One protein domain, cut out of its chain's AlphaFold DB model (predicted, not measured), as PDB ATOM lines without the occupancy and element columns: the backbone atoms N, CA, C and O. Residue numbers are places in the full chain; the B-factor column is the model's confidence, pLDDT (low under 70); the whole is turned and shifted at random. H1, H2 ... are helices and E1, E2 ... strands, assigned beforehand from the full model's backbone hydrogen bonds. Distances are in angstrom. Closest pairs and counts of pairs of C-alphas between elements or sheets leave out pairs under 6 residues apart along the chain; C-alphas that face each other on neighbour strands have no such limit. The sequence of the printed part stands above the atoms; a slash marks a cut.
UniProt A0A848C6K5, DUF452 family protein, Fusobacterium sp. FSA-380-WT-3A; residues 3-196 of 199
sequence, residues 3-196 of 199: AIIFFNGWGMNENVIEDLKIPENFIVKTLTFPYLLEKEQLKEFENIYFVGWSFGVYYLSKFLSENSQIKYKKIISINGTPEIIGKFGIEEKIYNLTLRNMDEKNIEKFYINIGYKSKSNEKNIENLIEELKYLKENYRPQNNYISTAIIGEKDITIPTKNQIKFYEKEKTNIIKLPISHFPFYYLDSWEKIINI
ATOM      1  N   ALA A   3      15.245  -7.411  13.221       98.00
ATOM      2  CA  ALA A   3      13.806  -7.614  13.119       98.00
ATOM      3  C   ALA A   3      13.017  -6.561  13.889       98.00
ATOM      4  O   ALA A   3      13.360  -6.192  15.015       98.00
ATOM      5  N   ILE A   4      11.910  -6.143  13.286       98.44
ATOM      6  CA  ILE A   4      10.817  -5.453  13.957       98.44
ATOM      7  C   ILE A   4       9.656  -6.430  14.060       98.44
ATOM      8  O   ILE A   4       9.134  -6.906  13.053       98.44
ATOM      9  N   ILE A   5       9.255  -6.724  15.287       98.44
ATOM     10  CA  ILE A   5       8.094  -7.551  15.580       98.44
ATOM     11  C   ILE A   5       6.945  -6.608  15.907       98.44
ATOM     12  O   ILE A   5       6.909  -5.997  16.979       98.44
ATOM     13  N   PHE A   6       6.032  -6.471  14.954       98.62
ATOM     14  CA  PHE A   6       4.922  -5.540  15.033       98.62
ATOM     15  C   PHE A   6       3.648  -6.251  15.485       98.62
ATOM     16  O   PHE A   6       3.077  -7.050  14.752       98.62
ATOM     17  N   PHE A   7       3.179  -5.938  16.688       98.62
ATOM     18  CA  PHE A   7       1.873  -6.344  17.192       98.62
ATOM     19  C   PHE A   7       0.838  -5.313  16.741       98.62
ATOM     20  O   PHE A   7       0.808  -4.181  17.236       98.62
ATOM     21  N   ASN A   8       0.016  -5.709  15.776       97.50
ATOM     22  CA  ASN A   8      -0.942  -4.844  15.105       97.50
ATOM     23  C   ASN A   8      -2.170  -4.537  15.986       97.50
ATOM     24  O   ASN A   8      -2.393  -5.172  17.016       97.50
ATOM     25  N   GLY A   9      -2.971  -3.556  15.573       96.25
ATOM     26  CA  GLY A   9      -4.232  -3.215  16.223       96.25
ATOM     27  C   GLY A   9      -5.355  -4.209  15.915       96.25
ATOM     28  O   GLY A   9      -5.328  -4.927  14.911       96.25
ATOM     29  N   TRP A  10      -6.379  -4.211  16.774       95.12
ATOM     30  CA  TRP A  10      -7.606  -4.984  16.562       95.12
ATOM     31  C   TRP A  10      -8.253  -4.633  15.219       95.12
ATOM     32  O   TRP A  10      -8.317  -3.466  14.831       95.12
ATOM     33  N   GLY A  11      -8.739  -5.659  14.524       89.69
ATOM     34  CA  GLY A  11      -9.447  -5.513  13.254       89.69
ATOM     35  C   GLY A  11      -8.595  -5.097  12.059       89.69
ATOM     36  O   GLY A  11      -9.129  -4.953  10.966       89.69
ATOM     37  N   MET A  12      -7.276  -4.995  12.233       91.62
ATOM     38  CA  MET A  12      -6.351  -4.615  11.169       91.62
ATOM     39  C   MET A  12      -5.614  -5.820  10.572       91.62
ATOM     40  O   MET A  12      -5.545  -6.898  11.179       91.62
ATOM     41  N   ASN A  13      -5.086  -5.628   9.366       88.69
ATOM     42  CA  ASN A  13      -4.207  -6.538   8.626       88.69
ATOM     43  C   ASN A  13      -2.884  -5.821   8.287       88.69
ATOM     44  O   ASN A  13      -2.649  -4.693   8.727       88.69
ATOM     45  N   GLU A  14      -2.006  -6.476   7.539       88.25
ATOM     46  CA  GLU A  14      -0.716  -5.939   7.097       88.25
ATOM     47  C   GLU A  14      -0.814  -4.683   6.218       88.25
ATOM     48  O   GLU A  14       0.125  -3.888   6.221       88.25
ATOM     49  N   ASN A  15      -1.947  -4.427   5.555       89.25
ATOM     50  CA  ASN A  15      -2.101  -3.267   4.669       89.25
ATOM     51  C   ASN A  15      -1.955  -1.936   5.423       89.25
ATOM     52  O   ASN A  15      -1.566  -0.928   4.847       89.25
ATOM     53  N   VAL A  16      -2.201  -1.914   6.741       90.19
ATOM     54  CA  VAL A  16      -2.035  -0.697   7.560       90.19
ATOM     55  C   VAL A  16      -0.603  -0.160   7.594       90.19
ATOM     56  O   VAL A  16      -0.403   0.990   7.984       90.19
ATOM     57  N   ILE A  17       0.371  -0.985   7.206       92.69
ATOM     58  CA  ILE A  17       1.790  -0.637   7.136       92.69
ATOM     59  C   ILE A  17       2.388  -0.851   5.736       92.69
ATOM     60  O   ILE A  17       3.609  -0.853   5.613       92.69
ATOM     61  N   GLU A  18       1.576  -1.054   4.693       90.12
ATOM     62  CA  GLU A  18       2.086  -1.367   3.344       90.12
ATOM     63  C   GLU A  18       2.984  -0.259   2.779       90.12
ATOM     64  O   GLU A  18       4.011  -0.532   2.160       90.12
ATOM     65  N   ASP A  19       2.637   0.994   3.080       90.81
ATOM     66  CA  ASP A  19       3.365   2.181   2.633       90.81
ATOM     67  C   ASP A  19       4.572   2.528   3.527       90.81
ATOM     68  O   ASP A  19       5.336   3.448   3.216       90.81
ATOM     69  N   LEU A  20       4.764   1.829   4.655       95.00
ATOM     70  CA  LEU A  20       5.854   2.125   5.585       95.00
ATOM     71  C   LEU A  20       7.182   1.612   5.043       95.00
ATOM     72  O   LEU A  20       7.409   0.410   4.900       95.00
ATOM     73  N   LYS A  21       8.126   2.534   4.852       96.62
ATOM     74  CA  LYS A  21       9.481   2.173   4.425       96.62
ATOM     75  C   LYS A  21      10.175   1.328   5.491       96.62
ATOM     76  O   LYS A  21      10.232   1.711   6.665       96.62
ATOM     77  N   ILE A  22      10.742   0.206   5.062       96.56
ATOM     78  CA  ILE A  22      11.556  -0.681   5.894       96.56
ATOM     79  C   ILE A  22      13.035  -0.309   5.685       96.56
ATOM     80  O   ILE A  22      13.476  -0.280   4.534       96.56
ATOM     81  N   PRO A  23      13.801   0.000   6.750       94.19
ATOM     82  CA  PRO A  23      15.229   0.273   6.628       94.19
ATOM     83  C   PRO A  23      16.006  -0.931   6.083       94.19
ATOM     84  O   PRO A  23      15.603  -2.085   6.243       94.19
ATOM     85  N   GLU A  24      17.167  -0.670   5.486       93.94
ATOM     86  CA  GLU A  24      18.076  -1.735   5.057       93.94
ATOM     87  C   GLU A  24      18.460  -2.646   6.234       93.94
ATOM     88  O   GLU A  24      18.633  -2.196   7.367       93.94
ATOM     89  N   ASN A  25      18.637  -3.942   5.965       94.31
ATOM     90  CA  ASN A  25      18.966  -4.967   6.966       94.31
ATOM     91  C   ASN A  25      17.896  -5.200   8.047       94.31
ATOM     92  O   ASN A  25      18.202  -5.824   9.071       94.31
ATOM     93  N   PHE A  26      16.663  -4.737   7.833       97.31
ATOM     94  CA  PHE A  26      15.516  -5.068   8.670       97.31
ATOM     95  C   PHE A  26      14.523  -5.962   7.940       97.31
ATOM     96  O   PHE A  26      14.251  -5.790   6.753       97.31
ATOM     97  N   ILE A  27      13.917  -6.869   8.699       96.94
ATOM     98  CA  ILE A  27      12.635  -7.468   8.346       96.94
ATOM     99  C   ILE A  27      11.552  -6.968   9.301       96.94
ATOM    100  O   ILE A  27      11.826  -6.662  10.466       96.94
ATOM    101  N   VAL A  28      10.311  -6.926   8.824       97.31
ATOM    102  CA  VAL A  28       9.142  -6.614   9.650       97.31
ATOM    103  C   VAL A  28       8.244  -7.838   9.687       97.31
ATOM    104  O   VAL A  28       7.788  -8.315   8.651       97.31
ATOM    105  N   LYS A  29       7.996  -8.353  10.891       96.81
ATOM    106  CA  LYS A  29       7.043  -9.430  11.132       96.81
ATOM    107  C   LYS A  29       5.800  -8.857  11.799       96.81
ATOM    108  O   LYS A  29       5.846  -8.493  12.973       96.81
ATOM    109  N   THR A  30       4.701  -8.810  11.057       97.19
ATOM    110  CA  THR A  30       3.406  -8.336  11.552       97.19
ATOM    111  C   THR A  30       2.623  -9.474  12.187       97.19
ATOM    112  O   THR A  30       2.479 -10.549  11.611       97.19
ATOM    113  N   LEU A  31       2.104  -9.224  13.382       97.56
ATOM    114  CA  LEU A  31       1.256 -10.122  14.142       97.56
ATOM    115  C   LEU A  31      -0.116  -9.480  14.304       97.56
ATOM    116  O   LEU A  31      -0.244  -8.393  14.867       97.56
ATOM    117  N   THR A  32      -1.144 -10.180  13.851       95.75
ATOM    118  CA  THR A  32      -2.547  -9.893  14.163       95.75
ATOM    119  C   THR A  32      -3.087 -10.998  15.060       95.75
ATOM    120  O   THR A  32      -2.433 -12.030  15.216       95.75
ATOM    121  N   PHE A  33      -4.296 -10.844  15.602       94.00
ATOM    122  CA  PHE A  33      -4.971 -11.917  16.337       94.00
ATOM    123  C   PHE A  33      -4.926 -13.257  15.583       94.00
ATOM    124  O   PHE A  33      -5.185 -13.258  14.376       94.00
ATOM    125  N   PRO A  34      -4.566 -14.378  16.244       94.75
ATOM    126  CA  PRO A  34      -4.382 -14.567  17.694       94.75
ATOM    127  C   PRO A  34      -2.987 -14.225  18.270       94.75
ATOM    128  O   PRO A  34      -2.667 -14.638  19.380       94.75
ATOM    129  N   TYR A  35      -2.173 -13.437  17.561       96.06
ATOM    130  CA  TYR A  35      -0.848 -12.940  17.974       96.06
ATOM    131  C   TYR A  35       0.157 -14.055  18.289       96.06
ATOM    132  O   TYR A  35       0.847 -14.035  19.308       96.06
ATOM    133  N   LEU A  36       0.241 -15.045  17.398       94.50
ATOM    134  CA  LEU A  36       1.136 -16.189  17.559       94.50
ATOM    135  C   LEU A  36       2.553 -15.850  17.099       94.50
ATOM    136  O   LEU A  36       2.782 -15.506  15.939       94.50
ATOM    137  N   LEU A  37       3.512 -16.003  18.008       95.12
ATOM    138  CA  LEU A  37       4.934 -15.872  17.727       95.12
ATOM    139  C   LEU A  37       5.710 -16.916  18.521       95.12
ATOM    140  O   LEU A  37       5.667 -16.940  19.748       95.12
ATOM    141  N   GLU A  38       6.462 -17.751  17.819       93.44
ATOM    142  CA  GLU A  38       7.383 -18.683  18.458       93.44
ATOM    143  C   GLU A  38       8.702 -17.961  18.735       93.44
ATOM    144  O   GLU A  38       9.333 -17.412  17.828       93.44
ATOM    145  N   LYS A  39       9.146 -17.965  19.995       91.62
ATOM    146  CA  LYS A  39      10.386 -17.290  20.415       91.62
ATOM    147  C   LYS A  39      11.628 -17.819  19.690       91.62
ATOM    148  O   LYS A  39      12.625 -17.112  19.589       91.62
ATOM    149  N   GLU A  40      11.599 -19.060  19.210       92.56
ATOM    150  CA  GLU A  40      12.681 -19.691  18.454       92.56
ATOM    151  C   GLU A  40      12.982 -18.927  17.165       92.56
ATOM    152  O   GLU A  40      14.154 -18.756  16.834       92.56
ATOM    153  N   GLN A  41      11.947 -18.387  16.518       92.56
ATOM    154  CA  GLN A  41      12.065 -17.584  15.299       92.56
ATOM    155  C   GLN A  41      12.806 -16.267  15.547       92.56
ATOM    156  O   GLN A  41      13.265 -15.633  14.613       92.56
ATOM    157  N   LEU A  42      12.948 -15.842  16.805       95.19
ATOM    158  CA  LEU A  42      13.653 -14.613  17.148       95.19
ATOM    159  C   LEU A  42      15.166 -14.808  17.302       95.19
ATOM    160  O   LEU A  42      15.909 -13.833  17.289       95.19
ATOM    161  N   LYS A  43      15.641 -16.052  17.451       92.44
ATOM    162  CA  LYS A  43      17.057 -16.346  17.744       92.44
ATOM    163  C   LYS A  43      18.000 -16.033  16.581       92.44
ATOM    164  O   LYS A  43      19.199 -15.911  16.807       92.44
ATOM    165  N   GLU A  44      17.477 -15.933  15.362       91.69
ATOM    166  CA  GLU A  44      18.262 -15.626  14.162       91.69
ATOM    167  C   GLU A  44      18.580 -14.131  14.003       91.69
ATOM    168  O   GLU A  44      19.464 -13.767  13.224       91.69
ATOM    169  N   PHE A  45      17.889 -13.258  14.748       96.31
ATOM    170  CA  PHE A  45      18.075 -11.814  14.646       96.31
ATOM    171  C   PHE A  45      19.102 -11.303  15.644       96.31
ATOM    172  O   PHE A  45      19.094 -11.641  16.825       96.31
ATOM    173  N   GLU A  46      19.955 -10.409  15.159       95.19
ATOM    174  CA  GLU A  46      20.958  -9.746  15.987       95.19
ATOM    175  C   GLU A  46      20.307  -8.724  16.925       95.19
ATOM    176  O   GLU A  46      20.612  -8.659  18.117       95.19
ATOM    177  N   ASN A  47      19.372  -7.940  16.381       96.56
ATOM    178  CA  ASN A  47      18.661  -6.891  17.093       96.56
ATOM    179  C   ASN A  47      17.159  -7.035  16.862       96.56
ATOM    180  O   ASN A  47      16.708  -7.101  15.716       96.56
ATOM    181  N   ILE A  48      16.395  -7.049  17.953       97.94
ATOM    182  CA  ILE A  48      14.936  -7.176  17.927       97.94
ATOM    183  C   ILE A  48      14.317  -5.911  18.505       97.94
ATOM    184  O   ILE A  48      14.639  -5.506  19.624       97.94
ATOM    185  N   TYR A  49      13.403  -5.321  17.750       98.31
ATOM    186  CA  TYR A  49      12.561  -4.214  18.171       98.31
ATOM    187  C   TYR A  49      11.132  -4.722  18.267       98.31
ATOM    188  O   TYR A  49      10.615  -5.313  17.321       98.31
ATOM    189  N   PHE A  50      10.490  -4.499  19.404       98.62
ATOM    190  CA  PHE A  50       9.077  -4.806  19.565       98.62
ATOM    191  C   PHE A  50       8.275  -3.521  19.432       98.62
ATOM    192  O   PHE A  50       8.558  -2.542  20.120       98.62
ATOM    193  N   VAL A  51       7.272  -3.527  18.559       98.81
ATOM    194  CA  VAL A  51       6.373  -2.388  18.372       98.81
ATOM    195  C   VAL A  51       4.948  -2.882  18.526       98.81
ATOM    196  O   VAL A  51       4.549  -3.825  17.854       98.81
ATOM    197  N   GLY A  52       4.177  -2.272  19.417       98.62
ATOM    198  CA  GLY A  52       2.758  -2.558  19.585       98.62
ATOM    199  C   GLY A  52       1.939  -1.334  19.229       98.62
ATOM    200  O   GLY A  52       2.258  -0.236  19.680       98.62
ATOM    201  N   TRP A  53       0.870  -1.512  18.462       98.75
ATOM    202  CA  TRP A  53      -0.105  -0.455  18.217       98.75
ATOM    203  C   TRP A  53      -1.468  -0.837  18.781       98.75
ATOM    204  O   TRP A  53      -1.935  -1.957  18.577       98.75
ATOM    205  N   SER A  54      -2.128   0.096  19.474       98.12
ATOM    206  CA  SER A  54      -3.479  -0.119  20.001       98.12
ATOM    207  C   SER A  54      -3.544  -1.376  20.885       98.12
ATOM    208  O   SER A  54      -2.761  -1.518  21.827       98.12
ATOM    209  N   PHE A  55      -4.438  -2.319  20.579       97.75
ATOM    210  CA  PHE A  55      -4.554  -3.598  21.288       97.75
ATOM    211  C   PHE A  55      -3.292  -4.456  21.172       97.75
ATOM    212  O   PHE A  55      -2.987  -5.215  22.090       97.75
ATOM    213  N   GLY A  56      -2.496  -4.286  20.117       98.44
ATOM    214  CA  GLY A  56      -1.206  -4.946  19.975       98.44
ATOM    215  C   GLY A  56      -0.240  -4.638  21.121       98.44
ATOM    216  O   GLY A  56       0.561  -5.495  21.476       98.44
ATOM    217  N   VAL A  57      -0.353  -3.480  21.786       98.75
ATOM    218  CA  VAL A  57       0.455  -3.152  22.980       98.75
ATOM    219  C   VAL A  57       0.175  -4.121  24.130       98.75
ATOM    220  O   VAL A  57       1.102  -4.577  24.798       98.75
ATOM    221  N   TYR A  58      -1.094  -4.480  24.339       98.62
ATOM    222  CA  TYR A  58      -1.484  -5.469  25.340       98.62
ATOM    223  C   TYR A  58      -0.878  -6.842  25.027       98.62
ATOM    224  O   TYR A  58      -0.249  -7.454  25.893       98.62
ATOM    225  N   TYR A  59      -1.027  -7.309  23.785       98.56
ATOM    226  CA  TYR A  59      -0.530  -8.624  23.373       98.56
ATOM    227  C   TYR A  59       0.996  -8.701  23.358       98.56
ATOM    228  O   TYR A  59       1.552  -9.723  23.752       98.56
ATOM    229  N   LEU A  60       1.673  -7.609  23.000       98.62
ATOM    230  CA  LEU A  60       3.119  -7.471  23.121       98.62
ATOM    231  C   LEU A  60       3.561  -7.645  24.578       98.62
ATOM    232  O   LEU A  60       4.437  -8.461  24.865       98.62
ATOM    233  N   SER A  61       2.944  -6.915  25.514       98.31
ATOM    234  CA  SER A  61       3.284  -7.022  26.939       98.31
ATOM    235  C   SER A  61       2.983  -8.411  27.502       98.31
ATOM    236  O   SER A  61       3.756  -8.931  28.310       98.31
ATOM    237  N   LYS A  62       1.890  -9.041  27.058       97.94
ATOM    238  CA  LYS A  62       1.560 -10.424  27.416       97.94
ATOM    239  C   LYS A  62       2.634 -11.396  26.919       97.94
ATOM    240  O   LYS A  62       3.173 -12.163  27.713       97.94
ATOM    241  N   PHE A  63       3.008 -11.305  25.643       98.00
ATOM    242  CA  PHE A  63       4.044 -12.144  25.042       98.00
ATOM    243  C   PHE A  63       5.381 -12.029  25.786       98.00
ATOM    244  O   PHE A  63       6.016 -13.043  26.077       98.00
ATOM    245  N   LEU A  64       5.797 -10.810  26.140       97.50
ATOM    246  CA  LEU A  64       7.038 -10.582  26.885       97.50
ATOM    247  C   LEU A  64       6.963 -11.057  28.339       97.50
ATOM    248  O   LEU A  64       7.965 -11.540  28.863       97.50
ATOM    249  N   SER A  65       5.790 -10.986  28.975       95.69
ATOM    250  CA  SER A  65       5.576 -11.569  30.308       95.69
ATOM    251  C   SER A  65       5.795 -13.084  30.297       95.69
ATOM    252  O   SER A  65       6.411 -13.632  31.208       95.69
ATOM    253  N   GLU A  66       5.321 -13.753  29.246       95.44
ATOM    254  CA  GLU A  66       5.437 -15.202  29.051       95.44
ATOM    255  C   GLU A  66       6.831 -15.628  28.545       95.44
ATOM    256  O   GLU A  66       7.193 -16.802  28.623       95.44
ATOM    257  N   ASN A  67       7.635 -14.678  28.049       95.75
ATOM    258  CA  ASN A  67       8.935 -14.927  27.426       95.75
ATOM    259  C   ASN A  67      10.015 -13.932  27.881       95.75
ATOM    260  O   ASN A  67      10.764 -13.381  27.069       95.75
ATOM    261  N   SER A  68      10.126 -13.725  29.193       91.38
ATOM    262  CA  SER A  68      11.003 -12.717  29.811       91.38
ATOM    263  C   SER A  68      12.500 -12.870  29.498       91.38
ATOM    264  O   SER A  68      13.264 -11.924  29.666       91.38
ATOM    265  N   GLN A  69      12.932 -14.035  29.010       91.56
ATOM    266  CA  GLN A  69      14.309 -14.316  28.598       91.56
ATOM    267  C   GLN A  69      14.700 -13.743  27.224       91.56
ATOM    268  O   GLN A  69      15.875 -13.805  26.854       91.56
ATOM    269  N   ILE A  70      13.740 -13.258  26.426       94.19
ATOM    270  CA  ILE A  70      14.027 -12.705  25.098       94.19
ATOM    271  C   ILE A  70      14.836 -11.418  25.254       94.19
ATOM    272  O   ILE A  70      14.452 -10.507  25.982       94.19
ATOM    273  N   LYS A  71      15.950 -11.330  24.522       93.81
ATOM    274  CA  LYS A  71      16.739 -10.102  24.411       93.81
ATOM    275  C   LYS A  71      16.160  -9.223  23.309       93.81
ATOM    276  O   LYS A  71      15.836  -9.710  22.233       93.81
ATOM    277  N   TYR A  72      16.070  -7.929  23.569       95.81
ATOM    278  CA  TYR A  72      15.567  -6.931  22.629       95.81
ATOM    279  C   TYR A  72      16.322  -5.615  22.800       95.81
ATOM    280  O   TYR A  72      16.988  -5.392  23.811       95.81
ATOM    281  N   LYS A  73      16.228  -4.746  21.792       96.19
ATOM    282  CA  LYS A  73      16.823  -3.406  21.794       96.19
ATOM    283  C   LYS A  73      15.881  -2.348  22.338       96.19
ATOM    284  O   LYS A  73      16.287  -1.565  23.187       96.19
ATOM    285  N   LYS A  74      14.640  -2.325  21.853       96.50
ATOM    286  CA  LYS A  74      13.641  -1.324  22.235       96.50
ATOM    287  C   LYS A  74      12.251  -1.937  22.182       96.50
ATOM    288  O   LYS A  74      11.981  -2.816  21.360       96.50
ATOM    289  N   ILE A  75      11.386  -1.455  23.063       98.31
ATOM    290  CA  ILE A  75       9.969  -1.799  23.094       98.31
ATOM    291  C   ILE A  75       9.167  -0.511  23.009       98.31
ATOM    292  O   ILE A  75       9.282   0.356  23.881       98.31
ATOM    293  N   ILE A  76       8.360  -0.401  21.964       98.69
ATOM    294  CA  ILE A  76       7.661   0.822  21.602       98.69
ATOM    295  C   ILE A  76       6.165   0.551  21.614       98.69
ATOM    296  O   ILE A  76       5.699  -0.398  20.983       98.69
ATOM    297  N   SER A  77       5.409   1.386  22.320       98.81
ATOM    298  CA  SER A  77       3.963   1.445  22.140       98.81
ATOM    299  C   SER A  77       3.597   2.612  21.241       98.81
ATOM    300  O   SER A  77       4.249   3.655  21.249       98.81
ATOM    301  N   ILE A  78       2.539   2.433  20.462       98.75
ATOM    302  CA  ILE A  78       1.909   3.490  19.688       98.75
ATOM    303  C   ILE A  78       0.430   3.463  20.037       98.75
ATOM    304  O   ILE A  78      -0.230   2.446  19.824       98.75
ATOM    305  N   ASN A  79      -0.102   4.564  20.565       98.69
ATOM    306  CA  ASN A  79      -1.536   4.722  20.811       98.69
ATOM    307  C   ASN A  79      -2.178   3.536  21.559       98.69
ATOM    308  O   ASN A  79      -3.202   3.001  21.139       98.69
ATOM    309  N   GLY A  80      -1.556   3.065  22.637       98.56
ATOM    310  CA  GLY A  80      -2.043   1.924  23.403       98.56
ATOM    311  C   GLY A  80      -1.279   1.724  24.698       98.56
ATOM    312  O   GLY A  80      -0.229   2.322  24.896       98.56
ATOM    313  N   THR A  81      -1.817   0.880  25.577       98.62
ATOM    314  CA  THR A  81      -1.253   0.583  26.901       98.62
ATOM    315  C   THR A  81      -1.349  -0.912  27.228       98.62
ATOM    316  O   THR A  81      -2.322  -1.550  26.820       98.62
ATOM    317  N   PRO A  82      -0.445  -1.461  28.057       98.31
ATOM    318  CA  PRO A  82      -0.574  -2.798  28.651       98.31
ATOM    319  C   PRO A  82      -1.850  -3.021  29.494       98.31
ATOM    320  O   PRO A  82      -2.264  -4.162  29.690       98.31
ATOM    321  N   GLU A  83      -2.502  -1.951  29.974       97.56
ATOM    322  CA  GLU A  83      -3.820  -1.981  30.640       97.56
ATOM    323  C   GLU A  83      -4.902  -1.352  29.732       97.56
ATOM    324  O   GLU A  83      -5.447  -0.285  30.013       97.56
ATOM    325  N   ILE A  84      -5.176  -2.007  28.595       96.75
ATOM    326  CA  ILE A  84      -6.002  -1.466  27.498       96.75
ATOM    327  C   ILE A  84      -7.504  -1.350  27.806       96.75
ATOM    328  O   ILE A  84      -8.192  -0.559  27.166       96.75
ATOM    329  N   ILE A  85      -8.018  -2.100  28.784       97.31
ATOM    330  CA  ILE A  85      -9.405  -2.006  29.269       97.31
ATOM    331  C   ILE A  85      -9.385  -1.467  30.701       97.31
ATOM    332  O   ILE A  85      -8.724  -2.031  31.576       97.31
ATOM    333  N   GLY A  86     -10.137  -0.393  30.944       95.94
ATOM    334  CA  GLY A  86     -10.294   0.243  32.248       95.94
ATOM    335  C   GLY A  86      -9.746   1.670  32.297       95.94
ATOM    336  O   GLY A  86      -9.843   2.434  31.341       95.94
ATOM    337  N   LYS A  87      -9.184   2.048  33.450       94.69
ATOM    338  CA  LYS A  87      -8.782   3.431  33.786       94.69
ATOM    339  C   LYS A  87      -7.620   3.996  32.955       94.69
ATOM    340  O   LYS A  87      -7.403   5.205  32.991       94.69
ATOM    341  N   PHE A  88      -6.849   3.135  32.294       97.12
ATOM    342  CA  PHE A  88      -5.648   3.501  31.536       97.12
ATOM    343  C   PHE A  88      -5.796   3.308  30.024       97.12
ATOM    344  O   PHE A  88      -4.988   3.837  29.267       97.12
ATOM    345  N   GLY A  89      -6.880   2.666  29.586       96.69
ATOM    346  CA  GLY A  89      -7.215   2.507  28.180       96.69
ATOM    347  C   GLY A  89      -8.666   2.883  27.904       96.69
ATOM    348  O   GLY A  89      -9.109   3.984  28.245       96.69
ATOM    349  N   ILE A  90      -9.400   1.970  27.276       96.75
ATOM    350  CA  ILE A  90     -10.818   2.114  26.948       96.75
ATOM    351  C   ILE A  90     -11.650   1.830  28.195       96.75
ATOM    352  O   ILE A  90     -11.548   0.757  28.791       96.75
ATOM    353  N   GLU A  91     -12.519   2.766  28.577       96.44
ATOM    354  CA  GLU A  91     -13.458   2.549  29.677       96.44
ATOM    355  C   GLU A  91     -14.316   1.304  29.419       96.44
ATOM    356  O   GLU A  91     -14.854   1.119  28.326       96.44
ATOM    357  N   GLU A  92     -14.510   0.465  30.438       95.75
ATOM    358  CA  GLU A  92     -15.201  -0.821  30.278       95.75
ATOM    359  C   GLU A  92     -16.623  -0.659  29.714       95.75
ATOM    360  O   GLU A  92     -17.073  -1.441  28.875       95.75
ATOM    361  N   LYS A  93     -17.326   0.409  30.111       96.44
ATOM    362  CA  LYS A  93     -18.645   0.745  29.562       96.44
ATOM    363  C   LYS A  93     -18.589   1.006  28.054       96.44
ATOM    364  O   LYS A  93     -19.474   0.543  27.339       96.44
ATOM    365  N   ILE A  94     -17.570   1.727  27.586       95.12
ATOM    366  CA  ILE A  94     -17.367   2.022  26.162       95.12
ATOM    367  C   ILE A  94     -16.998   0.743  25.416       95.12
ATOM    368  O   ILE A  94     -17.635   0.438  24.414       95.12
ATOM    369  N   TYR A  95     -16.077  -0.062  25.951       96.38
ATOM    370  CA  TYR A  95     -15.722  -1.362  25.376       96.38
ATOM    371  C   TYR A  95     -16.958  -2.263  25.201       96.38
ATOM    372  O   TYR A  95     -17.202  -2.813  24.127       96.38
ATOM    373  N   ASN A  96     -17.787  -2.372  26.243       96.38
ATOM    374  CA  ASN A  96     -19.006  -3.181  26.234       96.38
ATOM    375  C   ASN A  96     -20.058  -2.662  25.251       96.38
ATOM    376  O   ASN A  96     -20.775  -3.459  24.645       96.38
ATOM    377  N   LEU A  97     -20.163  -1.340  25.102       95.50
ATOM    378  CA  LEU A  97     -21.056  -0.716  24.134       95.50
ATOM    379  C   LEU A  97     -20.592  -0.993  22.700       95.50
ATOM    380  O   LEU A  97     -21.414  -1.374  21.870       95.50
ATOM    381  N   THR A  98     -19.290  -0.859  22.437       93.25
ATOM    382  CA  THR A  98     -18.669  -1.195  21.150       93.25
ATOM    383  C   THR A  98     -18.936  -2.651  20.792       93.25
ATOM    384  O   THR A  98     -19.464  -2.918  19.720       93.25
ATOM    385  N   LEU A  99     -18.674  -3.585  21.711       95.12
ATOM    386  CA  LEU A  99     -18.914  -5.011  21.485       95.12
ATOM    387  C   LEU A  99     -20.395  -5.327  21.204       95.12
ATOM    388  O   LEU A  99     -20.696  -6.146  20.342       95.12
ATOM    389  N   ARG A 100     -21.329  -4.692  21.925       96.00
ATOM    390  CA  ARG A 100     -22.773  -4.937  21.764       96.00
ATOM    391  C   ARG A 100     -23.323  -4.422  20.436       96.00
ATOM    392  O   ARG A 100     -24.224  -5.041  19.885       96.00
ATOM    393  N   ASN A 101     -22.824  -3.280  19.975       94.56
ATOM    394  CA  ASN A 101     -23.350  -2.583  18.803       94.56
ATOM    395  C   ASN A 101     -22.503  -2.829  17.546       94.56
ATOM    396  O   ASN A 101     -22.666  -2.115  16.561       94.56
ATOM    397  N   MET A 102     -21.556  -3.764  17.586       94.06
ATOM    398  CA  MET A 102     -20.669  -4.024  16.460       94.06
ATOM    399  C   MET A 102     -21.467  -4.601  15.286       94.06
ATOM    400  O   MET A 102     -22.089  -5.654  15.405       94.06
ATOM    401  N   ASP A 103     -21.447  -3.888  14.168       92.81
ATOM    402  CA  ASP A 103     -22.048  -4.256  12.890       92.81
ATOM    403  C   ASP A 103     -21.223  -3.616  11.755       92.81
ATOM    404  O   ASP A 103     -20.298  -2.837  12.016       92.81
ATOM    405  N   GLU A 104     -21.554  -3.922  10.499       90.31
ATOM    406  CA  GLU A 104     -20.852  -3.387   9.319       90.31
ATOM    407  C   GLU A 104     -20.800  -1.848   9.303       90.31
ATOM    408  O   GLU A 104     -19.772  -1.239   9.008       90.31
ATOM    409  N   LYS A 105     -21.885  -1.187   9.712       90.44
ATOM    410  CA  LYS A 105     -21.974   0.276   9.724       90.44
ATOM    411  C   LYS A 105     -21.110   0.898  10.820       90.44
ATOM    412  O   LYS A 105     -20.560   1.988  10.649       90.44
ATOM    413  N   ASN A 106     -21.040   0.272  11.987       91.50
ATOM    414  CA  ASN A 106     -20.308   0.793  13.131       91.50
ATOM    415  C   ASN A 106     -18.810   0.499  13.024       91.50
ATOM    416  O   ASN A 106     -18.031   1.331  13.492       91.50
ATOM    417  N   ILE A 107     -18.393  -0.577  12.344       90.94
ATOM    418  CA  ILE A 107     -16.974  -0.782  12.023       90.94
ATOM    419  C   ILE A 107     -16.469   0.243  10.994       90.94
ATOM    420  O   ILE A 107     -15.400   0.818  11.183       90.94
ATOM    421  N   GLU A 108     -17.261   0.594   9.974       89.56
ATOM    422  CA  GLU A 108     -16.897   1.674   9.041       89.56
ATOM    423  C   GLU A 108     -16.709   3.016   9.760       89.56
ATOM    424  O   GLU A 108     -15.709   3.712   9.569       89.56
ATOM    425  N   LYS A 109     -17.644   3.373  10.651       90.50
ATOM    426  CA  LYS A 109     -17.504   4.570  11.497       90.50
ATOM    427  C   LYS A 109     -16.271   4.495  12.388       90.50
ATOM    428  O   LYS A 109     -15.632   5.519  12.611       90.50
ATOM    429  N   PHE A 110     -15.946   3.316  12.917       91.56
ATOM    430  CA  PHE A 110     -14.741   3.122  13.710       91.56
ATOM    431  C   PHE A 110     -13.486   3.438  12.886       91.56
ATOM    432  O   PHE A 110     -12.670   4.234  13.347       91.56
ATOM    433  N   TYR A 111     -13.371   2.928  11.654       91.56
ATOM    434  CA  TYR A 111     -12.237   3.234  10.773       91.56
ATOM    435  C   TYR A 111     -12.108   4.727  10.458       91.56
ATOM    436  O   TYR A 111     -11.013   5.290  10.546       91.56
ATOM    437  N   ILE A 112     -13.230   5.406  10.211       90.94
ATOM    438  CA  ILE A 112     -13.252   6.864  10.044       90.94
ATOM    439  C   ILE A 112     -12.755   7.566  11.318       90.94
ATOM    440  O   ILE A 112     -11.907   8.454  11.239       90.94
ATOM    441  N   ASN A 113     -13.240   7.155  12.492       91.56
ATOM    442  CA  ASN A 113     -12.906   7.782  13.774       91.56
ATOM    443  C   ASN A 113     -11.432   7.613  14.164       91.56
ATOM    444  O   ASN A 113     -10.847   8.531  14.735       91.56
ATOM    445  N   ILE A 114     -10.813   6.471  13.850       93.50
ATOM    446  CA  ILE A 114      -9.372   6.286  14.086       93.50
ATOM    447  C   ILE A 114      -8.516   7.065  13.078       93.50
ATOM    448  O   ILE A 114      -7.330   7.294  13.328       93.50
ATOM    449  N   GLY A 115      -9.115   7.513  11.971       92.62
ATOM    450  CA  GLY A 115      -8.449   8.237  10.895       92.62
ATOM    451  C   GLY A 115      -7.861   7.331   9.815       92.62
ATOM    452  O   GLY A 115      -6.946   7.765   9.124       92.62
ATOM    453  N   TYR A 116      -8.358   6.099   9.663       91.31
ATOM    454  CA  TYR A 116      -7.959   5.176   8.600       91.31
ATOM    455  C   TYR A 116      -8.784   5.448   7.336       91.31
ATOM    456  O   TYR A 116     -10.013   5.416   7.374       91.31
ATOM    457  N   LYS A 117      -8.121   5.777   6.217       83.06
ATOM    458  CA  LYS A 117      -8.789   6.216   4.974       83.06
ATOM    459  C   LYS A 117      -8.997   5.094   3.949       83.06
ATOM    460  O   LYS A 117      -9.650   5.342   2.935       83.06
ATOM    461  N   SER A 118      -8.443   3.900   4.174       72.38
ATOM    462  CA  SER A 118      -8.625   2.771   3.252       72.38
ATOM    463  C   SER A 118      -9.979   2.091   3.467       72.38
ATOM    464  O   SER A 118     -10.509   2.072   4.577       72.38
ATOM    465  N   LYS A 119     -10.553   1.572   2.377       55.66
ATOM    466  CA  LYS A 119     -11.937   1.074   2.302       55.66
ATOM    467  C   LYS A 119     -12.061  -0.452   2.292       55.66
ATOM    468  O   LYS A 119     -13.187  -0.942   2.254       55.66
ATOM    469  N   SER A 120     -10.964  -1.214   2.271       55.62
ATOM    470  CA  SER A 120     -11.066  -2.678   2.240       55.62
ATOM    471  C   SER A 120     -11.207  -3.247   3.654       55.62
ATOM    472  O   SER A 120     -10.238  -3.468   4.376       55.62
ATOM    473  N   ASN A 121     -12.454  -3.508   4.046       56.16
ATOM    474  CA  ASN A 121     -12.751  -4.393   5.167       56.16
ATOM    475  C   ASN A 121     -12.460  -5.828   4.724       56.16
ATOM    476  O   ASN A 121     -13.319  -6.490   4.151       56.16
ATOM    477  N   GLU A 122     -11.243  -6.311   4.958       63.69
ATOM    478  CA  GLU A 122     -10.900  -7.704   4.636       63.69
ATOM    479  C   GLU A 122     -11.369  -8.684   5.716       63.69
ATOM    480  O   GLU A 122     -11.572  -9.867   5.444       63.69
ATOM    481  N   LYS A 123     -11.578  -8.202   6.949       74.06
ATOM    482  CA  LYS A 123     -12.050  -9.030   8.060       74.06
ATOM    483  C   LYS A 123     -13.569  -8.992   8.176       74.06
ATOM    484  O   LYS A 123     -14.180  -7.936   8.320       74.06
ATOM    485  N   ASN A 124     -14.146 -10.186   8.162       87.62
ATOM    486  CA  ASN A 124     -15.550 -10.442   8.437       87.62
ATOM    487  C   ASN A 124     -15.940  -9.954   9.858       87.62
ATOM    488  O   ASN A 124     -15.155 -10.070  10.804       87.62
ATOM    489  N   ILE A 125     -17.149  -9.395   9.995       91.31
ATOM    490  CA  ILE A 125     -17.631  -8.751  11.226       91.31
ATOM    491  C   ILE A 125     -17.757  -9.725  12.402       91.31
ATOM    492  O   ILE A 125     -17.439  -9.354  13.534       91.31
ATOM    493  N   GLU A 126     -18.152 -10.976  12.158       93.62
ATOM    494  CA  GLU A 126     -18.218 -12.010  13.187       93.62
ATOM    495  C   GLU A 126     -16.835 -12.262  13.804       93.62
ATOM    496  O   GLU A 126     -16.711 -12.239  15.030       93.62
ATOM    497  N   ASN A 127     -15.779 -12.362  12.988       92.94
ATOM    498  CA  ASN A 127     -14.404 -12.533  13.483       92.94
ATOM    499  C   ASN A 127     -13.951 -11.348  14.355       92.94
ATOM    500  O   ASN A 127     -13.286 -11.533  15.375       92.94
ATOM    501  N   LEU A 128     -14.320 -10.119  13.976       93.81
ATOM    502  CA  LEU A 128     -13.999  -8.916  14.752       93.81
ATOM    503  C   LEU A 128     -14.677  -8.929  16.126       93.81
ATOM    504  O   LEU A 128     -14.060  -8.563  17.132       93.81
ATOM    505  N   ILE A 129     -15.941  -9.355  16.168       96.00
ATOM    506  CA  ILE A 129     -16.718  -9.515  17.399       96.00
ATOM    507  C   ILE A 129     -16.112 -10.613  18.273       96.00
ATOM    508  O   ILE A 129     -15.991 -10.428  19.485       96.00
ATOM    509  N   GLU A 130     -15.737 -11.745  17.683       96.00
ATOM    510  CA  GLU A 130     -15.101 -12.857  18.389       96.00
ATOM    511  C   GLU A 130     -13.767 -12.449  19.015       96.00
ATOM    512  O   GLU A 130     -13.548 -12.739  20.190       96.00
ATOM    513  N   GLU A 131     -12.921 -11.701  18.302       95.62
ATOM    514  CA  GLU A 131     -11.666 -11.171  18.851       95.62
ATOM    515  C   GLU A 131     -11.921 -10.274  20.080       95.62
ATOM    516  O   GLU A 131     -11.274 -10.438  21.120       95.62
ATOM    517  N   LEU A 132     -12.912  -9.373  20.016       95.81
ATOM    518  CA  LEU A 132     -13.276  -8.515  21.152       95.81
ATOM    519  C   LEU A 132     -13.846  -9.304  22.339       95.81
ATOM    520  O   LEU A 132     -13.554  -8.968  23.493       95.81
ATOM    521  N   LYS A 133     -14.670 -10.331  22.086       97.31
ATOM    522  CA  LYS A 133     -15.182 -11.228  23.137       97.31
ATOM    523  C   LYS A 133     -14.035 -11.977  23.796       97.31
ATOM    524  O   LYS A 133     -13.911 -11.935  25.017       97.31
ATOM    525  N   TYR A 134     -13.161 -12.567  22.984       97.25
ATOM    526  CA  TYR A 134     -12.009 -13.320  23.452       97.25
ATOM    527  C   TYR A 134     -11.104 -12.461  24.332       97.25
ATOM    528  O   TYR A 134     -10.745 -12.886  25.432       97.25
ATOM    529  N   LEU A 135     -10.758 -11.244  23.888       96.38
ATOM    530  CA  LEU A 135      -9.957 -10.333  24.700       96.38
ATOM    531  C   LEU A 135     -10.650 -10.066  26.033       96.38
ATOM    532  O   LEU A 135     -10.013 -10.234  27.062       96.38
ATOM    533  N   LYS A 136     -11.941  -9.715  26.035       95.88
ATOM    534  CA  LYS A 136     -12.680  -9.396  27.263       95.88
ATOM    535  C   LYS A 136     -12.711 -10.558  28.258       95.88
ATOM    536  O   LYS A 136     -12.493 -10.342  29.445       95.88
ATOM    537  N   GLU A 137     -12.985 -11.770  27.787       97.00
ATOM    538  CA  GLU A 137     -13.088 -12.972  28.628       97.00
ATOM    539  C   GLU A 137     -11.736 -13.396  29.212       97.00
ATOM    540  O   GLU A 137     -11.675 -13.943  30.313       97.00
ATOM    541  N   ASN A 138     -10.645 -13.099  28.504       96.50
ATOM    542  CA  ASN A 138      -9.284 -13.481  28.881       96.50
ATOM    543  C   ASN A 138      -8.432 -12.289  29.347       96.50
ATOM    544  O   ASN A 138      -7.210 -12.414  29.485       96.50
ATOM    545  N   TYR A 139      -9.049 -11.127  29.571       97.25
ATOM    546  CA  TYR A 139      -8.334  -9.897  29.885       97.25
ATOM    547  C   TYR A 139      -7.804  -9.919  31.314       97.25
ATOM    548  O   TYR A 139      -8.541 -10.133  32.278       97.25
ATOM    549  N   ARG A 140      -6.516  -9.611  31.454       96.62
ATOM    550  CA  ARG A 140      -5.894  -9.225  32.724       96.62
ATOM    551  C   ARG A 140      -4.886  -8.119  32.439       96.62
ATOM    552  O   ARG A 140      -4.139  -8.289  31.479       96.62
ATOM    553  N   PRO A 141      -4.815  -7.034  33.228       96.81
ATOM    554  CA  PRO A 141      -3.779  -6.017  33.055       96.81
ATOM    555  C   PRO A 141      -2.386  -6.650  32.962       96.81
ATOM    556  O   PRO A 141      -2.077  -7.563  33.728       96.81
ATOM    557  N   GLN A 142      -1.567  -6.189  32.017       97.56
ATOM    558  CA  GLN A 142      -0.220  -6.718  31.806       97.56
ATOM    559  C   GLN A 142       0.838  -5.809  32.431       97.56
ATOM    560  O   GLN A 142       0.631  -4.604  32.590       97.56
ATOM    561  N   ASN A 143       2.001  -6.387  32.738       96.38
ATOM    562  CA  ASN A 143       3.158  -5.612  33.169       96.38
ATOM    563  C   ASN A 143       3.628  -4.667  32.052       96.38
ATOM    564  O   ASN A 143       3.505  -4.952  30.853       96.38
ATOM    565  N   ASN A 144       4.199  -3.537  32.459       97.75
ATOM    566  CA  ASN A 144       4.775  -2.588  31.527       97.75
ATOM    567  C   ASN A 144       6.219  -2.970  31.182       97.75
ATOM    568  O   ASN A 144       7.100  -2.923  32.035       97.75
ATOM    569  N   TYR A 145       6.453  -3.305  29.914       97.38
ATOM    570  CA  TYR A 145       7.795  -3.481  29.344       97.38
ATOM    571  C   TYR A 145       8.150  -2.356  28.368       97.38
ATOM    572  O   TYR A 145       9.212  -2.370  27.752       97.38
ATOM    573  N   ILE A 146       7.245  -1.392  28.181       98.31
ATOM    574  CA  ILE A 146       7.387  -0.354  27.171       98.31
ATOM    575  C   ILE A 146       8.490   0.618  27.587       98.31
ATOM    576  O   ILE A 146       8.401   1.290  28.616       98.31
ATOM    577  N   SER A 147       9.515   0.716  26.742       96.81
ATOM    578  CA  SER A 147      10.611   1.673  26.904       96.81
ATOM    579  C   SER A 147      10.257   3.064  26.376       96.81
ATOM    580  O   SER A 147      10.730   4.065  26.907       96.81
ATOM    581  N   THR A 148       9.417   3.155  25.342       98.25
ATOM    582  CA  THR A 148       8.998   4.427  24.738       98.25
ATOM    583  C   THR A 148       7.554   4.333  24.268       98.25
ATOM    584  O   THR A 148       7.195   3.392  23.563       98.25
ATOM    585  N   ALA A 149       6.729   5.297  24.653       98.56
ATOM    586  CA  ALA A 149       5.328   5.380  24.281       98.56
ATOM    587  C   ALA A 149       5.093   6.562  23.339       98.56
ATOM    588  O   ALA A 149       5.226   7.716  23.737       98.56
ATOM    589  N   ILE A 150       4.717   6.273  22.095       98.62
ATOM    590  CA  ILE A 150       4.259   7.269  21.130       98.62
ATOM    591  C   ILE A 150       2.757   7.468  21.332       98.62
ATOM    592  O   ILE A 150       1.965   6.549  21.114       98.62
ATOM    593  N   ILE A 151       2.356   8.672  21.731       98.62
ATOM    594  CA  ILE A 151       0.968   9.004  22.048       98.62
ATOM    595  C   ILE A 151       0.466  10.088  21.093       98.62
ATOM    596  O   ILE A 151       0.997  11.197  21.029       98.62
ATOM    597  N   GLY A 152      -0.603   9.777  20.373       98.31
ATOM    598  CA  GLY A 152      -1.353  10.714  19.559       98.31
ATOM    599  C   GLY A 152      -2.170  11.658  20.428       98.31
ATOM    600  O   GLY A 152      -2.997  11.233  21.233       98.31
ATOM    601  N   GLU A 153      -1.975  12.959  20.246       97.81
ATOM    602  CA  GLU A 153      -2.707  14.005  20.968       97.81
ATOM    603  C   GLU A 153      -4.197  14.052  20.603       97.81
ATOM    604  O   GLU A 153      -5.002  14.622  21.337       97.81
ATOM    605  N   LYS A 154      -4.566  13.454  19.465       96.94
ATOM    606  CA  LYS A 154      -5.942  13.382  18.961       96.94
ATOM    607  C   LYS A 154      -6.518  11.968  19.066       96.94
ATOM    608  O   LYS A 154      -7.515  11.671  18.408       96.94
ATOM    609  N   ASP A 155      -5.886  11.076  19.833       97.88
ATOM    610  CA  ASP A 155      -6.403   9.726  20.042       97.88
ATOM    611  C   ASP A 155      -7.612   9.746  20.986       97.88
ATOM    612  O   ASP A 155      -7.511  10.015  22.188       97.88
ATOM    613  N   ILE A 156      -8.774   9.451  20.409       94.88
ATOM    614  CA  ILE A 156     -10.047   9.319  21.121       94.88
ATOM    615  C   ILE A 156     -10.442   7.860  21.371       94.88
ATOM    616  O   ILE A 156     -11.331   7.610  22.182       94.88
ATOM    617  N   THR A 157      -9.809   6.906  20.682       96.12
ATOM    618  CA  THR A 157     -10.117   5.476  20.800       96.12
ATOM    619  C   THR A 157      -9.526   4.934  22.083       96.12
ATOM    620  O   THR A 157     -10.241   4.348  22.892       96.12
ATOM    621  N   ILE A 158      -8.238   5.191  22.300       97.81
ATOM    622  CA  ILE A 158      -7.575   4.975  23.580       97.81
ATOM    623  C   ILE A 158      -7.208   6.373  24.073       97.81
ATOM    624  O   ILE A 158      -6.207   6.930  23.628       97.81
ATOM    625  N   PRO A 159      -8.024   6.987  24.949       97.50
ATOM    626  CA  PRO A 159      -7.914   8.411  25.233       97.50
ATOM    627  C   PRO A 159      -6.495   8.827  25.630       97.50
ATOM    628  O   PRO A 159      -5.941   8.279  26.584       97.50
ATOM    629  N   THR A 160      -5.936   9.838  24.959       98.38
ATOM    630  CA  THR A 160      -4.586  10.388  25.214       98.38
ATOM    631  C   THR A 160      -4.299  10.571  26.708       98.38
ATOM    632  O   THR A 160      -3.268  10.135  27.214       98.38
ATOM    633  N   LYS A 161      -5.250  11.157  27.450       98.31
ATOM    634  CA  LYS A 161      -5.135  11.389  28.899       98.31
ATOM    635  C   LYS A 161      -4.938  10.096  29.708       98.31
ATOM    636  O   LYS A 161      -4.237  10.109  30.715       98.31
ATOM    637  N   ASN A 162      -5.554   8.992  29.283       98.44
ATOM    638  CA  ASN A 162      -5.476   7.707  29.971       98.44
ATOM    639  C   ASN A 162      -4.111   7.054  29.709       98.44
ATOM    640  O   ASN A 162      -3.489   6.566  30.654       98.44
ATOM    641  N   GLN A 163      -3.617   7.145  28.466       98.62
ATOM    642  CA  GLN A 163      -2.277   6.685  28.092       98.62
ATOM    643  C   GLN A 163      -1.186   7.445  28.858       98.62
ATOM    644  O   GLN A 163      -0.329   6.819  29.477       98.62
ATOM    645  N   ILE A 164      -1.252   8.784  28.886       98.56
ATOM    646  CA  ILE A 164      -0.301   9.630  29.631       98.56
ATOM    647  C   ILE A 164      -0.283   9.226  31.105       98.56
ATOM    648  O   ILE A 164       0.774   8.925  31.650       98.56
ATOM    649  N   LYS A 165      -1.461   9.112  31.731       98.44
ATOM    650  CA  LYS A 165      -1.578   8.717  33.139       98.44
ATOM    651  C   LYS A 165      -0.930   7.356  33.428       98.44
ATOM    652  O   LYS A 165      -0.364   7.170  34.505       98.44
ATOM    653  N   PHE A 166      -1.041   6.395  32.510       98.62
ATOM    654  CA  PHE A 166      -0.379   5.097  32.640       98.62
ATOM    655  C   PHE A 166       1.141   5.239  32.548       98.62
ATOM    656  O   PHE A 166       1.854   4.811  33.451       98.62
ATOM    657  N   TYR A 167       1.637   5.866  31.485       98.50
ATOM    658  CA  TYR A 167       3.071   5.914  31.216       98.50
ATOM    659  C   TYR A 167       3.845   6.830  32.168       98.50
ATOM    660  O   TYR A 167       4.972   6.499  32.520       98.50
ATOM    661  N   GLU A 168       3.230   7.895  32.689       98.12
ATOM    662  CA  GLU A 168       3.805   8.698  33.776       98.12
ATOM    663  C   GLU A 168       3.935   7.877  35.066       98.12
ATOM    664  O   GLU A 168       4.979   7.899  35.720       98.12
ATOM    665  N   LYS A 169       2.895   7.104  35.420       98.00
ATOM    666  CA  LYS A 169       2.919   6.204  36.584       98.00
ATOM    667  C   LYS A 169       4.036   5.165  36.465       98.00
ATOM    668  O   LYS A 169       4.714   4.893  37.453       98.00
ATOM    669  N   GLU A 170       4.216   4.597  35.278       97.88
ATOM    670  CA  GLU A 170       5.235   3.579  35.005       97.88
ATOM    671  C   GLU A 170       6.619   4.165  34.672       97.88
ATOM    672  O   GLU A 170       7.566   3.408  34.467       97.88
ATOM    673  N   LYS A 171       6.760   5.501  34.656       97.62
ATOM    674  CA  LYS A 171       8.000   6.220  34.314       97.62
ATOM    675  C   LYS A 171       8.568   5.834  32.939       97.62
ATOM    676  O   LYS A 171       9.781   5.751  32.761       97.62
ATOM    677  N   THR A 172       7.690   5.585  31.971       97.56
ATOM    678  CA  THR A 172       8.055   5.328  30.571       97.56
ATOM    679  C   THR A 172       8.300   6.648  29.841       97.56
ATOM    680  O   THR A 172       7.602   7.626  30.092       97.56
ATOM    681  N   ASN A 173       9.258   6.667  28.910       97.56
ATOM    682  CA  ASN A 173       9.479   7.809  28.019       97.56
ATOM    683  C   ASN A 173       8.238   8.069  27.141       97.56
ATOM    684  O   ASN A 173       7.749   7.128  26.513       97.56
ATOM    685  N   ILE A 174       7.740   9.308  27.066       98.19
ATOM    686  CA  ILE A 174       6.505   9.650  26.341       98.19
ATOM    687  C   ILE A 174       6.808  10.624  25.206       98.19
ATOM    688  O   ILE A 174       7.195  11.760  25.438       98.19
ATOM    689  N   ILE A 175       6.480  10.234  23.979       98.12
ATOM    690  CA  ILE A 175       6.597  11.091  22.799       98.12
ATOM    691  C   ILE A 175       5.197  11.420  22.301       98.12
ATOM    692  O   ILE A 175       4.464  10.551  21.829       98.12
ATOM    693  N   LYS A 176       4.813  12.692  22.413       97.88
ATOM    694  CA  LYS A 176       3.507  13.178  21.956       97.88
ATOM    695  C   LYS A 176       3.590  13.658  20.515       97.88
ATOM    696  O   LYS A 176       4.494  14.412  20.169       97.88
ATOM    697  N   LEU A 177       2.631  13.247  19.690       97.25
ATOM    698  CA  LEU A 177       2.538  13.641  18.285       97.25
ATOM    699  C   LEU A 177       1.122  14.134  17.944       97.25
ATOM    700  O   LEU A 177       0.151  13.580  18.461       97.25
ATOM    701  N   PRO A 178       0.957  15.091  17.009       96.69
ATOM    702  CA  PRO A 178      -0.345  15.670  16.652       96.69
ATOM    703  C   PRO A 178      -1.202  14.762  15.737       96.69
ATOM    704  O   PRO A 178      -1.855  15.237  14.796       96.69
ATOM    705  N   ILE A 179      -1.208  13.456  16.015       96.19
ATOM    706  CA  ILE A 179      -1.810  12.369  15.229       96.19
ATOM    707  C   ILE A 179      -3.065  11.796  15.908       96.19
ATOM    708  O   ILE A 179      -3.242  11.935  17.121       96.19
ATOM    709  N   SER A 180      -3.944  11.171  15.117       96.44
ATOM    710  CA  SER A 180      -5.094  10.394  15.605       96.44
ATOM    711  C   SER A 180      -4.672   8.973  16.000       96.44
ATOM    712  O   SER A 180      -3.482   8.658  16.047       96.44
ATOM    713  N   HIS A 181      -5.649   8.108  16.289       97.75
ATOM    714  CA  HIS A 181      -5.393   6.725  16.688       97.75
ATOM    715  C   HIS A 181      -4.624   5.922  15.621       97.75
ATOM    716  O   HIS A 181      -3.724   5.162  15.974       97.75
ATOM    717  N   PHE A 182      -4.939   6.110  14.332       97.06
ATOM    718  CA  PHE A 182      -4.174   5.577  13.203       97.06
ATOM    719  C   PHE A 182      -2.949   6.467  12.913       97.06
ATOM    720  O   PHE A 182      -3.115   7.594  12.438       97.06
ATOM    721  N   PRO A 183      -1.716   5.997  13.174       96.31
ATOM    722  CA  PRO A 183      -0.539   6.862  13.188       96.31
ATOM    723  C   PRO A 183       0.255   6.839  11.872       96.31
ATOM    724  O   PRO A 183       1.117   7.691  11.655       96.31
ATOM    725  N   PHE A 184      -0.009   5.871  10.991       95.88
ATOM    726  CA  PHE A 184       0.900   5.475   9.910       95.88
ATOM    727  C   PHE A 184       0.910   6.414   8.696       95.88
ATOM    728  O   PHE A 184       1.837   6.371   7.901       95.88
ATOM    729  N   TYR A 185      -0.033   7.360   8.606       92.94
ATOM    730  CA  TYR A 185       0.096   8.484   7.665       92.94
ATOM    731  C   TYR A 185       1.149   9.516   8.090       92.94
ATOM    732  O   TYR A 185       1.564  10.338   7.280       92.94
ATOM    733  N   TYR A 186       1.547   9.513   9.365       94.62
ATOM    734  CA  TYR A 186       2.583  10.394   9.901       94.62
ATOM    735  C   TYR A 186       3.881   9.635  10.190       94.62
ATOM    736  O   TYR A 186       4.976  10.151   9.959       94.62
ATOM    737  N   LEU A 187       3.769   8.425  10.736       95.69
ATOM    738  CA  LEU A 187       4.877   7.501  10.960       95.69
ATOM    739  C   LEU A 187       5.076   6.647   9.702       95.69
ATOM    740  O   LEU A 187       4.678   5.492   9.664       95.69
ATOM    741  N   ASP A 188       5.664   7.256   8.677       93.69
ATOM    742  CA  ASP A 188       5.801   6.749   7.303       93.69
ATOM    743  C   ASP A 188       7.015   5.828   7.072       93.69
ATOM    744  O   ASP A 188       7.266   5.355   5.961       93.69
ATOM    745  N   SER A 189       7.801   5.565   8.113       97.00
ATOM    746  CA  SER A 189       8.916   4.624   8.054       97.00
ATOM    747  C   SER A 189       9.166   3.966   9.399       97.00
ATOM    748  O   SER A 189       9.003   4.566  10.465       97.00
ATOM    749  N   TRP A 190       9.630   2.724   9.343       97.69
ATOM    750  CA  TRP A 190      10.041   1.985  10.526       97.69
ATOM    751  C   TRP A 190      11.270   2.586  11.194       97.69
ATOM    752  O   TRP A 190      11.349   2.574  12.417       97.69
ATOM    753  N   GLU A 191      12.182   3.166  10.410       95.94
ATOM    754  CA  GLU A 191      13.344   3.894  10.926       95.94
ATOM    755  C   GLU A 191      12.913   5.038  11.848       95.94
ATOM    756  O   GLU A 191      13.382   5.137  12.982       95.94
ATOM    757  N   LYS A 192      11.939   5.845  11.401       95.62
ATOM    758  CA  LYS A 192      11.360   6.926  12.201       95.62
ATOM    759  C   LYS A 192      10.718   6.411  13.482       95.62
ATOM    760  O   LYS A 192      10.811   7.091  14.491       95.62
ATOM    761  N   ILE A 193      10.073   5.244  13.456       97.31
ATOM    762  CA  ILE A 193       9.442   4.647  14.642       97.31
ATOM    763  C   ILE A 193      10.501   4.163  15.636       97.31
ATOM    764  O   ILE A 193      10.412   4.489  16.814       97.31
ATOM    765  N   ILE A 194      11.497   3.384  15.199       96.19
ATOM    766  CA  ILE A 194      12.445   2.736  16.121       96.19
ATOM    767  C   ILE A 194      13.494   3.695  16.693       96.19
ATOM    768  O   ILE A 194      13.933   3.505  17.828       96.19
ATOM    769  N   ASN A 195      13.838   4.741  15.939       94.19
ATOM    770  CA  ASN A 195      14.788   5.778  16.342       94.19
ATOM    771  C   ASN A 195      14.097   7.011  16.939       94.19
ATOM    772  O   ASN A 195      14.743   8.037  17.131       94.19
ATOM    773  N   ILE A 196      12.786   6.945  17.200       89.31
ATOM    774  CA  ILE A 196      12.088   8.063  17.824       89.31
ATOM    775  C   ILE A 196      12.588   8.218  19.262       89.31
ATOM    776  O   ILE A 196      12.483   7.288  20.067       89.31
TER     777      ILE A 196
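AT A GLANCE: This is residues 3 to 196 of the 199 residues of the protein "DUF452 family protein" of Fusobacterium sp. FSA-380-WT-3A (UniProt A0A848C6K5). A twisted wall of six parallel strands has H3 and H7 over one face and the short H8 over the other. Beyond the C-terminal ends of E1 and E3, H4, H5 and H6 make a loose group off the sheet. The 194 printed residues run E1 H1 E2 H2 E3 H3 E4 H4 H5 H6 E5 H7 E6 H8, eight named helices and six named strands, mixed in class; the sheet's order is E2 E1 E3 E4 E5 E6. The whole is compact, with a radius of gyration of the C-alphas of 15.7 A and spans of 45 by 35 by 33 A.

HOW THE PARTS SIT: E1, residues 3 to 7, H1, residues 14 to 17, and E2, residues 26 to 31, form a strand-helix-strand unit, two parallel neighbour strands with a helix between, its crossover right-handed; N 6 and O 29 are 2.8 A apart. H1 only grazes the sheet. E2, H2, residues 39 to 42, and E3, residues 48 to 53, form a split right-handed unit, with E1 between the strands; N 5 and O 49 are 2.8 A apart. H2 is not on the sheet. E3, H3, residues 55 to 66, and E4, residues 74 to 78, form another right-handed unit; N 52 and O 76 are 2.9 A apart. H3 has a height over the sheet of 8.8 A and runs along E3, at 0 degrees on the local plane; their closest C-alphas, Gly 52 and Leu 60, are 6.1 A apart. H4, residues 92 to 100, H5, residues 104 to 114, and H6, residues 125 to 137, are not on the sheet. H4 and H6 only just touch, with 3 pairs of C-alphas within 8 A, H6 with residues 129 to 133 alone; the closest are Leu 99 and Ile 129, 6.5 A. These three lie between E4 and E5, residues 148 to 152, in a further unit; N 150 and O 77 are 2.8 A apart. E5, H7, residues 160 to 169, and E6, residues 173 to 177, form a right-handed unit; N 151 and O 175 are 2.8 A apart. H7 is on the same face as H3, at a height over the sheet of 9.6 A; Gly 152 and Thr 160 hold the closest C-alphas of E5 and H7, 6.5 A. H8, residues 190 to 194, is on the opposite face, 7.4 A in height over the sheet. Every O i to N i+4 pair is within hydrogen-bond range in H3 to H8; H1 and H2 are too short for one.

IN THESE COORDINATES: E1 begins at C-alpha 3, (13.806, -7.614, 13.119). H3 is 17.2 A long and H6 18.5 A. H8 ends at C-alpha 194, (12.445, 2.736, 16.121).

THE WHOLE: The C-alphas farthest apart, Glu 46 and Asn 101, are 45.0 A apart. The printed part has no cut; the links E4 to H4 and E6 to H8 are long. Residues 119 to 122 have pLDDT under 70.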